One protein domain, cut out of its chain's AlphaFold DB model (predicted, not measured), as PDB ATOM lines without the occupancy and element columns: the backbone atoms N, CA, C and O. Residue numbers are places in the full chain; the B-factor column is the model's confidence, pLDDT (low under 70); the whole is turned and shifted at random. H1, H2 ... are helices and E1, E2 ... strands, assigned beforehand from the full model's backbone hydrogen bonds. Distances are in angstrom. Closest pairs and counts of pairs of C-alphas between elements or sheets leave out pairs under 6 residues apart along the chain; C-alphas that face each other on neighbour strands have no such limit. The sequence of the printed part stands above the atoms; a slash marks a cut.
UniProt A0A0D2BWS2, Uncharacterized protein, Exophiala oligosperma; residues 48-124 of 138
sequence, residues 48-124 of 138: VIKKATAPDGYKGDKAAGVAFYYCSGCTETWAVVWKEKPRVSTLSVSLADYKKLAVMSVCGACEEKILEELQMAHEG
ATOM      1  N   VAL A  48     224.503 232.432 232.296       84.00
ATOM      2  CA  VAL A  48     225.055 231.908 233.563       84.00
ATOM      3  C   VAL A  48     226.551 231.629 233.442       84.00
ATOM      4  O   VAL A  48     226.979 230.799 232.643       84.00
ATOM      5  N   ILE A  49     227.344 232.262 234.304       86.38
ATOM      6  CA  ILE A  49     228.795 232.092 234.419       86.38
ATOM      7  C   ILE A  49     229.098 231.342 235.717       86.38
ATOM      8  O   ILE A  49     228.751 231.800 236.805       86.38
ATOM      9  N   LYS A  50     229.777 230.196 235.633       88.00
ATOM     10  CA  LYS A  50     230.195 229.431 236.819       88.00
ATOM     11  C   LYS A  50     231.569 229.902 237.302       88.00
ATOM     12  O   LYS A  50     232.496 230.011 236.506       88.00
ATOM     13  N   LYS A  51     231.713 230.151 238.603       87.88
ATOM     14  CA  LYS A  51     232.986 230.477 239.267       87.88
ATOM     15  C   LYS A  51     233.192 229.598 240.499       87.88
ATOM     16  O   LYS A  51     232.240 229.064 241.046       87.88
ATOM     17  N   ALA A  52     234.439 229.458 240.947       86.62
ATOM     18  CA  ALA A  52     234.753 228.716 242.170       86.62
ATOM     19  C   ALA A  52     234.381 229.492 243.448       86.62
ATOM     20  O   ALA A  52     234.086 228.896 244.481       86.62
ATOM     21  N   THR A  53     234.394 230.825 243.381       86.19
ATOM     22  CA  THR A  53     234.174 231.717 244.523       86.19
ATOM     23  C   THR A  53     233.196 232.835 244.182       86.19
ATOM     24  O   THR A  53     232.947 233.144 243.012       86.19
ATOM     25  N   ALA A  54     232.628 233.437 245.231       85.75
ATOM     26  CA  ALA A  54     231.779 234.609 245.093       85.75
ATOM     27  C   ALA A  54     232.587 235.782 244.507       85.75
ATOM     28  O   ALA A  54     233.713 236.008 244.954       85.75
ATOM     29  N   PRO A  55     232.027 236.530 243.543       85.81
ATOM     30  CA  PRO A  55     232.660 237.741 243.043       85.81
ATOM     31  C   PRO A  55     232.710 238.824 244.130       85.81
ATOM     32  O   PRO A  55     231.801 238.935 244.957       85.81
ATOM     33  N   ASP A  56     233.764 239.637 244.116       82.75
ATOM     34  CA  ASP A  56     233.893 240.777 245.022       82.75
ATOM     35  C   ASP A  56     232.853 241.862 244.712       82.75
ATOM     36  O   ASP A  56     232.383 242.001 243.581       82.75
ATOM     37  N   GLY A  57     232.448 242.616 245.739       74.44
ATOM     38  CA  GLY A  57     231.520 243.746 245.587       74.44
ATOM     39  C   GLY A  57     230.092 243.384 245.150       74.44
ATOM     40  O   GLY A  57     229.308 244.280 244.840       74.44
ATOM     41  N   TYR A  58     229.728 242.098 245.117       76.88
ATOM     42  CA  TYR A  58     228.381 241.679 244.730       76.88
ATOM     43  C   TYR A  58     227.317 242.119 245.758       76.88
ATOM     44  O   TYR A  58     227.584 242.246 246.956       76.88
ATOM     45  N   LYS A  59     226.082 242.320 245.286       70.69
ATOM     46  CA  LYS A  59     224.912 242.573 246.135       70.69
ATOM     47  C   LYS A  59     224.172 241.267 246.423       70.69
ATOM     48  O   LYS A  59     223.850 240.530 245.495       70.69
ATOM     49  N   GLY A  60     223.860 241.014 247.694       73.06
ATOM     50  CA  GLY A  60     223.021 239.891 248.119       73.06
ATOM     51  C   GLY A  60     223.657 239.018 249.199       73.06
ATOM     52  O   GLY A  60     224.521 239.467 249.951       73.06
ATOM     53  N   ASP A  61     223.192 237.771 249.282       76.75
ATOM     54  CA  ASP A  61     223.622 236.784 250.275       76.75
ATOM     55  C   ASP A  61     224.652 235.798 249.691       76.75
ATOM     56  O   ASP A  61     224.378 235.095 248.714       76.75
ATOM     57  N   LYS A  62     225.823 235.670 250.339       76.44
ATOM     58  CA  LYS A  62     226.903 234.761 249.905       76.44
ATOM     59  C   LYS A  62     226.422 233.317 249.957       76.44
ATOM     60  O   LYS A  62     226.881 232.468 249.185       76.44
ATOM     61  N   ALA A  63     225.502 233.021 250.873       77.62
ATOM     62  CA  ALA A  63     224.940 231.699 251.038       77.62
ATOM     63  C   ALA A  63     223.996 231.315 249.891       77.62
ATOM     64  O   ALA A  63     223.881 230.113 249.625       77.62
ATOM     65  N   ALA A  64     223.413 232.282 249.175       80.12
ATOM     66  CA  ALA A  64     222.578 232.024 248.003       80.12
ATOM     67  C   ALA A  64     223.374 231.401 246.846       80.12
ATOM     68  O   ALA A  64     222.825 230.606 246.088       80.12
ATOM     69  N   GLY A  65     224.681 231.675 246.756       85.56
ATOM     70  CA  GLY A  65     225.555 231.046 245.763       85.56
ATOM     71  C   GLY A  65     225.456 231.633 244.357       85.56
ATOM     72  O   GLY A  65     225.886 230.975 243.408       85.56
ATOM     73  N   VAL A  66     224.856 232.817 244.223       86.44
ATOM     74  CA  VAL A  66     224.577 233.483 242.948       86.44
ATOM     75  C   VAL A  66     224.598 235.003 243.105       86.44
ATOM     76  O   VAL A  66     224.159 235.535 244.123       86.44
ATOM     77  N   ALA A  67     225.097 235.695 242.086       88.94
ATOM     78  CA  ALA A  67     225.068 237.146 241.953       88.94
ATOM     79  C   ALA A  67     224.520 237.514 240.575       88.94
ATOM     80  O   ALA A  67     224.921 236.917 239.578       88.94
ATOM     81  N   PHE A  68     223.619 238.490 240.520       88.81
ATOM     82  CA  PHE A  68     223.013 238.966 239.277       88.81
ATOM     83  C   PHE A  68     223.679 240.254 238.813       88.81
ATOM     84  O   PHE A  68     224.091 241.072 239.636       88.81
ATOM     85  N   TYR A  69     223.748 240.448 237.504       90.19
ATOM     86  CA  TYR A  69     224.386 241.596 236.881       90.19
ATOM     87  C   TYR A  69     223.597 242.065 235.667       90.19
ATOM     88  O   TYR A  69     223.006 241.264 234.943       90.19
ATOM     89  N   TYR A  70     223.622 243.370 235.424       91.19
ATOM     90  CA  TYR A  70     223.108 243.956 234.192       91.19
ATOM     91  C   TYR A  70     224.082 244.997 233.653       91.19
ATOM     92  O   TYR A  70     224.758 245.684 234.426       91.19
ATOM     93  N   CYS A  71     224.146 245.106 232.327       91.88
ATOM     94  CA  CYS A  71     225.015 246.069 231.677       91.88
ATOM     95  C   CYS A  71     224.480 247.504 231.840       91.88
ATOM     96  O   CYS A  71     223.279 247.741 231.718       91.88
ATOM     97  N   SER A  72     225.358 248.479 232.083       91.25
ATOM     98  CA  SER A  72     225.007 249.907 232.033       91.25
ATOM     99  C   SER A  72     224.927 250.459 230.605       91.25
ATOM    100  O   SER A  72     224.167 251.393 230.365       91.25
ATOM    101  N   GLY A  73     225.697 249.896 229.667       87.62
ATOM    102  CA  GLY A  73     225.774 250.352 228.272       87.62
ATOM    103  C   GLY A  73     224.825 249.634 227.309       87.62
ATOM    104  O   GLY A  73     224.580 250.119 226.209       87.62
ATOM    105  N   CYS A  74     224.275 248.483 227.702       87.69
ATOM    106  CA  CYS A  74     223.325 247.719 226.894       87.69
ATOM    107  C   CYS A  74     222.298 246.990 227.775       87.69
ATOM    108  O   CYS A  74     222.263 247.170 228.988       87.69
ATOM    109  N   THR A  75     221.434 246.169 227.178       83.25
ATOM    110  CA  THR A  75     220.391 245.417 227.899       83.25
ATOM    111  C   THR A  75     220.831 244.021 228.348       83.25
ATOM    112  O   THR A  75     219.992 243.246 228.801       83.25
ATOM    113  N   GLU A  76     222.120 243.691 228.220       87.12
ATOM    114  CA  GLU A  76     222.660 242.375 228.576       87.12
ATOM    115  C   GLU A  76     222.538 242.107 230.082       87.12
ATOM    116  O   GLU A  76     222.806 242.982 230.915       87.12
ATOM    117  N   THR A  77     222.166 240.877 230.434       88.75
ATOM    118  CA  THR A  77     222.024 240.422 231.822       88.75
ATOM    119  C   THR A  77     222.720 239.087 232.021       88.75
ATOM    120  O   THR A  77     222.553 238.176 231.208       88.75
ATOM    121  N   TRP A  78     223.445 238.927 233.126       89.69
ATOM    122  CA  TRP A  78     224.133 237.679 233.443       89.69
ATOM    123  C   TRP A  78     224.115 237.380 234.938       89.69
ATOM    124  O   TRP A  78     223.939 238.255 235.782       89.69
ATOM    125  N   ALA A  79     224.297 236.114 235.282       88.44
ATOM    126  CA  ALA A  79     224.410 235.646 236.649       88.44
ATOM    127  C   ALA A  79     225.744 234.925 236.846       88.44
ATOM    128  O   ALA A  79     226.149 234.112 236.018       88.44
ATOM    129  N   VAL A  80     226.418 235.190 237.960       88.56
ATOM    130  CA  VAL A  80     227.613 234.459 238.388       88.56
ATOM    131  C   VAL A  80     227.212 233.488 239.487       88.56
ATOM    132  O   VAL A  80     226.693 233.915 240.513       88.56
ATOM    133  N   VAL A  81     227.460 232.197 239.290       89.56
ATOM    134  CA  VAL A  81     227.092 231.119 240.217       89.56
ATOM    135  C   VAL A  81     228.352 230.444 240.748       89.56
ATOM    136  O   VAL A  81     229.216 230.052 239.967       89.56
ATOM    137  N   TRP A  82     228.446 230.273 242.068       89.75
ATOM    138  CA  TRP A  82     229.578 229.600 242.732       89.75
ATOM    139  C   TRP A  82     229.171 228.474 243.682       89.75
ATOM    140  O   TRP A  82     229.999 227.920 244.403       89.75
ATOM    141  N   LYS A  83     227.887 228.114 243.694       86.50
ATOM    142  CA  LYS A  83     227.395 226.900 244.346       86.50
ATOM    143  C   LYS A  83     226.731 226.002 243.322       86.50
ATOM    144  O   LYS A  83     226.055 226.481 242.423       86.50
ATOM    145  N   GLU A  84     226.878 224.698 243.507       78.25
ATOM    146  CA  GLU A  84     226.283 223.681 242.633       78.25
ATOM    147  C   GLU A  84     224.747 223.723 242.640       78.25
ATOM    148  O   GLU A  84     224.104 223.527 241.613       78.25
ATOM    149  N   LYS A  85     224.159 224.051 243.797       78.25
ATOM    150  CA  LYS A  85     222.719 224.266 243.979       78.25
ATOM    151  C   LYS A  85     222.494 225.675 244.522       78.25
ATOM    152  O   LYS A  85     222.364 225.842 245.741       78.25
ATOM    153  N   PRO A  86     222.534 226.706 243.663       77.44
ATOM    154  CA  PRO A  86     222.289 228.061 244.117       77.44
ATOM    155  C   PRO A  86     220.830 228.171 244.579       77.44
ATOM    156  O   PRO A  86     219.923 227.589 243.981       77.44
ATOM    157  N   ARG A  87     220.594 228.895 245.674       71.94
ATOM    158  CA  ARG A  87     219.250 229.122 246.226       71.94
ATOM    159  C   ARG A  87     218.560 230.235 245.449       71.94
ATOM    160  O   ARG A  87     218.309 231.314 245.974       71.94
ATOM    161  N   VAL A  88     218.285 229.963 244.186       67.56
ATOM    162  CA  VAL A  88     217.453 230.802 243.333       67.56
ATOM    163  C   VAL A  88     216.250 229.984 242.935       67.56
ATOM    164  O   VAL A  88     216.363 228.967 242.258       67.56
ATOM    165  N   SER A  89     215.085 230.420 243.400       58.78
ATOM    166  CA  SER A  89     213.828 229.965 242.828       58.78
ATOM    167  C   SER A  89     213.844 230.303 241.341       58.78
ATOM    168  O   SER A  89     214.228 231.418 240.983       58.78
ATOM    169  N   THR A  90     213.400 229.374 240.499       55.88
ATOM    170  CA  THR A  90     213.167 229.504 239.047       55.88
ATOM    171  C   THR A  90     212.063 230.519 238.708       55.88
ATOM    172  O   THR A  90     211.255 230.314 237.807       55.88
ATOM    173  N   LEU A  91     211.988 231.616 239.460       54.28
ATOM    174  CA  LEU A  91     211.033 232.683 239.252       54.28
ATOM    175  C   LEU A  91     211.410 233.397 237.961       54.28
ATOM    176  O   LEU A  91     212.514 233.915 237.818       54.28
ATOM    177  N   SER A  92     210.465 233.437 237.034       64.94
ATOM    178  CA  SER A  92     210.448 234.424 235.969       64.94
ATOM    179  C   SER A  92     210.400 235.809 236.621       64.94
ATOM    180  O   SER A  92     209.382 236.246 237.159       64.94
ATOM    181  N   VAL A  93     211.547 236.485 236.651       71.75
ATOM    182  CA  VAL A  93     211.676 237.823 237.236       71.75
ATOM    183  C   VAL A  93     211.493 238.859 236.130       71.75
ATOM    184  O   VAL A  93     212.051 238.722 235.042       71.75
ATOM    185  N   SER A  94     210.714 239.909 236.401       79.44
ATOM    186  CA  SER A  94     210.603 241.045 235.483       79.44
ATOM    187  C   SER A  94     211.942 241.785 235.376       79.44
ATOM    188  O   SER A  94     212.718 241.797 236.330       79.44
ATOM    189  N   LEU A  95     212.213 242.485 234.268       78.25
ATOM    190  CA  LEU A  95     213.436 243.297 234.147       78.25
ATOM    191  C   LEU A  95     213.570 244.343 235.265       78.25
ATOM    192  O   LEU A  95     214.672 244.600 235.746       78.25
ATOM    193  N   ALA A  96     212.451 244.926 235.699       81.19
ATOM    194  CA  ALA A  96     212.442 245.901 236.783       81.19
ATOM    195  C   ALA A  96     212.873 245.276 238.117       81.19
ATOM    196  O   ALA A  96     213.658 245.874 238.849       81.19
ATOM    197  N   ASP A  97     212.401 244.068 238.425       80.94
ATOM    198  CA  ASP A  97     212.775 243.365 239.653       80.94
ATOM    199  C   ASP A  97     214.181 242.770 239.561       80.94
ATOM    200  O   ASP A  97     214.929 242.804 240.538       80.94
ATOM    201  N   TYR A  98     214.595 242.331 238.371       82.94
ATOM    202  CA  TYR A  98     215.952 241.874 238.104       82.94
ATOM    203  C   TYR A  98     216.972 242.975 238.417       82.94
ATOM    204  O   TYR A  98     217.920 242.747 239.163       82.94
ATOM    205  N   LYS A  99     216.732 244.206 237.945       84.31
ATOM    206  CA  LYS A  99     217.596 245.369 238.214       84.31
ATOM    207  C   LYS A  99     217.704 245.737 239.699       84.31
ATOM    208  O   LYS A  99     218.697 246.338 240.091       84.31
ATOM    209  N   LYS A 100     216.725 245.376 240.539       84.50
ATOM    210  CA  LYS A 100     216.804 245.592 241.999       84.50
ATOM    211  C   LYS A 100     217.774 244.620 242.673       84.50
ATOM    212  O   LYS A 100     218.389 244.972 243.675       84.50
ATOM    213  N   LEU A 101     217.882 243.403 242.138       83.12
ATOM    214  CA  LEU A 101     218.757 242.345 242.650       83.12
ATOM    215  C   LEU A 101     220.157 242.409 242.035       83.12
ATOM    216  O   LEU A 101     221.129 241.984 242.656       83.12
ATOM    217  N   ALA A 102     220.248 242.916 240.809       87.06
ATOM    218  CA  ALA A 102     221.461 242.906 240.024       87.06
ATOM    219  C   ALA A 102     222.400 244.076 240.347       87.06
ATOM    220  O   ALA A 102     221.987 245.199 240.642       87.06
ATOM    221  N   VAL A 103     223.697 243.807 240.250       90.00
ATOM    222  CA  VAL A 103     224.745 244.823 240.264       90.00
ATOM    223  C   VAL A 103     224.882 245.398 238.859       90.00
ATOM    224  O   VAL A 103     224.978 244.660 237.879       90.00
ATOM    225  N   MET A 104     224.899 246.725 238.760       90.75
ATOM    226  CA  MET A 104     225.207 247.394 237.501       90.75
ATOM    227  C   MET A 104     226.699 247.233 237.200       90.75
ATOM    228  O   MET A 104     227.531 247.582 238.034       90.75
ATOM    229  N   SER A 105     227.026 246.709 236.027       91.06
ATOM    230  CA  SER A 105     228.400 246.502 235.555       91.06
ATOM    231  C   SER A 105     228.483 246.828 234.067       91.06
ATOM    232  O   SER A 105     227.459 247.018 233.421       91.06
ATOM    233  N   VAL A 106     229.680 246.885 233.497       90.81
ATOM    234  CA  VAL A 106     229.870 246.903 232.040       90.81
ATOM    235  C   VAL A 106     230.060 245.455 231.577       90.81
ATOM    236  O   VAL A 106     230.702 244.672 232.278       90.81
ATOM    237  N   CYS A 107     229.431 245.055 230.470       91.12
ATOM    238  CA  CYS A 107     229.675 243.742 229.864       91.12
ATOM    239  C   CYS A 107     230.928 243.787 228.978       91.12
ATOM    240  O   CYS A 107     231.288 244.856 228.492       91.12
ATOM    241  N   GLY A 108     231.543 242.631 228.703       87.75
ATOM    242  CA  GLY A 108     232.790 242.569 227.924       87.75
ATOM    243  C   GLY A 108     232.708 243.259 226.555       87.75
ATOM    244  O   GLY A 108     233.624 243.974 226.181       87.75
ATOM    245  N   ALA A 109     231.572 243.152 225.857       88.44
ATOM    246  CA  ALA A 109     231.378 243.825 224.570       88.44
ATOM    247  C   ALA A 109     231.297 245.359 224.684       88.44
ATOM    248  O   ALA A 109     231.719 246.077 223.783       88.44
ATOM    249  N   CYS A 110     230.724 245.882 225.771       91.19
ATOM    250  CA  CYS A 110     230.719 247.324 226.020       91.19
ATOM    251  C   CYS A 110     232.095 247.809 226.491       91.19
ATOM    252  O   CYS A 110     232.491 248.911 226.136       91.19
ATOM    253  N   GLU A 111     232.817 246.999 227.265       92.00
ATOM    254  CA  GLU A 111     234.174 247.307 227.718       92.00
ATOM    255  C   GLU A 111     235.158 247.368 226.542       92.00
ATOM    256  O   GLU A 111     235.914 248.329 226.436       92.00
ATOM    257  N   GLU A 112     235.084 246.415 225.612       90.44
ATOM    258  CA  GLU A 112     235.905 246.389 224.396       90.44
ATOM    259  C   GLU A 112     235.694 247.638 223.529       90.44
ATOM    260  O   GLU A 112     236.664 248.276 223.133       90.44
ATOM    261  N   LYS A 113     234.438 248.059 223.326       88.75
ATOM    262  CA  LYS A 113     234.127 249.297 222.591       88.75
ATOM    263  C   LYS A 113     234.712 250.542 223.252       88.75
ATOM    264  O   LYS A 113     235.246 251.406 222.569       88.75
ATOM    265  N   ILE A 114     234.617 250.634 224.580       88.19
ATOM    266  CA  ILE A 114     235.192 251.759 225.331       88.19
ATOM    267  C   ILE A 114     236.717 251.774 225.169       88.19
ATOM    268  O   ILE A 114     237.306 252.839 224.991       88.19
ATOM    269  N   LEU A 115     237.365 250.609 225.218       86.38
ATOM    270  CA  LEU A 115     238.809 250.494 225.023       86.38
ATOM    271  C   LEU A 115     239.230 250.888 223.601       86.38
ATOM    272  O   LEU A 115     240.203 251.623 223.456       86.38
ATOM    273  N   GLU A 116     238.485 250.465 222.580       84.31
ATOM    274  CA  GLU A 116     238.729 250.839 221.182       84.31
ATOM    275  C   GLU A 116     238.617 252.360 220.980       84.31
ATOM    276  O   GLU A 116     239.510 252.979 220.399       84.31
ATOM    277  N   GLU A 117     237.579 252.999 221.531       80.06
ATOM    278  CA  GLU A 117     237.415 254.459 221.485       80.06
ATOM    279  C   GLU A 117     238.563 255.201 222.184       80.06
ATOM    280  O   GLU A 117     239.070 256.198 221.663       80.06
ATOM    281  N   LEU A 118     239.012 254.711 223.343       78.75
ATOM    282  CA  LEU A 118     240.149 255.290 224.060       78.75
ATOM    283  C   LEU A 118     241.461 255.119 223.293       78.75
ATOM    284  O   LEU A 118     242.279 256.040 223.275       78.75
ATOM    285  N   GLN A 119     241.662 253.971 222.647       73.81
ATOM    286  CA  GLN A 119     242.848 253.720 221.838       73.81
ATOM    287  C   GLN A 119     242.881 254.642 220.613       73.81
ATOM    288  O   GLN A 119     243.901 255.285 220.372       73.81
ATOM    289  N   MET A 120     241.755 254.819 219.916       66.62
ATOM    290  CA  MET A 120     241.638 255.792 218.821       66.62
ATOM    291  C   MET A 120     241.887 257.235 219.292       66.62
ATOM    292  O   MET A 120     242.566 258.001 218.606       66.62
ATOM    293  N   ALA A 121     241.382 257.612 220.471       66.25
ATOM    294  CA  ALA A 121     241.617 258.936 221.048       66.25
ATOM    295  C   ALA A 121     243.094 259.170 221.417       66.25
ATOM    296  O   ALA A 121     243.585 260.292 221.305       66.25
ATOM    297  N   HIS A 122     243.802 258.122 221.842       61.16
ATOM    298  CA  HIS A 122     245.229 258.179 222.153       61.16
ATOM    299  C   HIS A 122     246.110 258.182 220.889       61.16
ATOM    300  O   HIS A 122     247.157 258.826 220.878       61.16
ATOM    301  N   GLU A 123     245.696 257.495 219.821       63.38
ATOM    302  CA  GLU A 123     246.510 257.286 218.616       63.38
ATOM    303  C   GLU A 123     246.303 258.325 217.497       63.38
ATOM    304  O   GLU A 123     247.135 258.390 216.592       63.38
ATOM    305  N   GLY A 124     245.274 259.185 217.524       54.28
ATOM    306  CA  GLY A 124     245.074 260.089 216.385       54.28
ATOM    307  C   GLY A 124     244.083 261.233 216.545       54.28
ATOM    308  O   GLY A 124     242.963 261.164 216.047       54.28
TER     309      GLY A 124
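AT A GLANCE: This is residues 48 to 124 of the 138 residues of an uncharacterized protein of Exophiala oligosperma (UniProt A0A0D2BWS2). A small, strongly twisted sheet of four short strands has a short helix, H1, over one face, and from this body a longer helix, H2, leads away; residues 115 to 124, of which 115 to 123 belong to H2, stick out freely. Two long loops, residues 51 to 65 and 82 to 94, swing wide of the middle, where E2 and E3 lie. The printed part has 77 residues, with four named strands and two named helices in the order E1, E2, E3, H1, E4, H2; the sheet runs E1, E3, E2, E4 and is mixed, and the class is mixed, helices and strands. The whole is loose, with a radius of gyration of the C-alphas of 15.1 A, and elongated, spanning 50 by 28 by 17 A.

IN THESE COORDINATES: E1 is residues 48 to 50, beginning at C-alpha 48 at (225.055, 231.908, 233.563), and is 6.6 A long. E2 is residues 66 to 71, 16.9 A, and E3 is residues 77 to 81, 13.5 A. H1 is residues 95 to 101, 10.1 A, beginning at C-alpha 95 at (213.436, 243.297, 234.147). E4 is residues 103 to 105, 6.2 A. H2 is residues 108 to 123, 22.2 A, ending at C-alpha 123 at (246.510, 257.286, 218.616).

HOW THE PARTS SIT: E1, an edge strand, is parallel to E3 at 28 degrees, with N 49 and O 79 2.8 A apart. E3 and E2 form a hairpin, antiparallel at 157 degrees, with N 69 and O 78 2.8 A apart and N 67 and O 80 2.9 A apart. E4, the other edge strand, is parallel to E2 at 45 degrees, with N 103 and O 68 2.8 A apart. These N and O pairs are within hydrogen-bond range. The sheet is only just strongly twisted, its C-alphas lying up to 4.3 A off the best plane. H1 is on the sheet at a height over the sheet of 9.1 A, and its closest C-alphas to E2 are those of Leu 101 and Phe 68, 6.4 A apart. H1 lies over E2, but only just, with 3 of its 7 C-alphas, and runs slantwise to the strands, at 53 degrees to E2 on the local plane. H2 is not on the sheet, but only just, with 4 pairs of C-alphas within 10 A. H1 and H2 are apart. In H2 every O i to N i+4 pair is within hydrogen-bond range; in H1 2 of 3 are.

THE WHOLE: The C-alphas of Ser 89 and Gly 124 are the two farthest apart, at 50.8 A. Without the stretch that stands free, the body of 67 residues spans 35 by 27 by 17 A. The printed part has no cut. The links E1 to E2, 15 residues, and E3 to H1, 13 residues, are long. The mean pLDDT of the printed part is 81.5, and residues 88 to 92 and 120 to 124 are under 70.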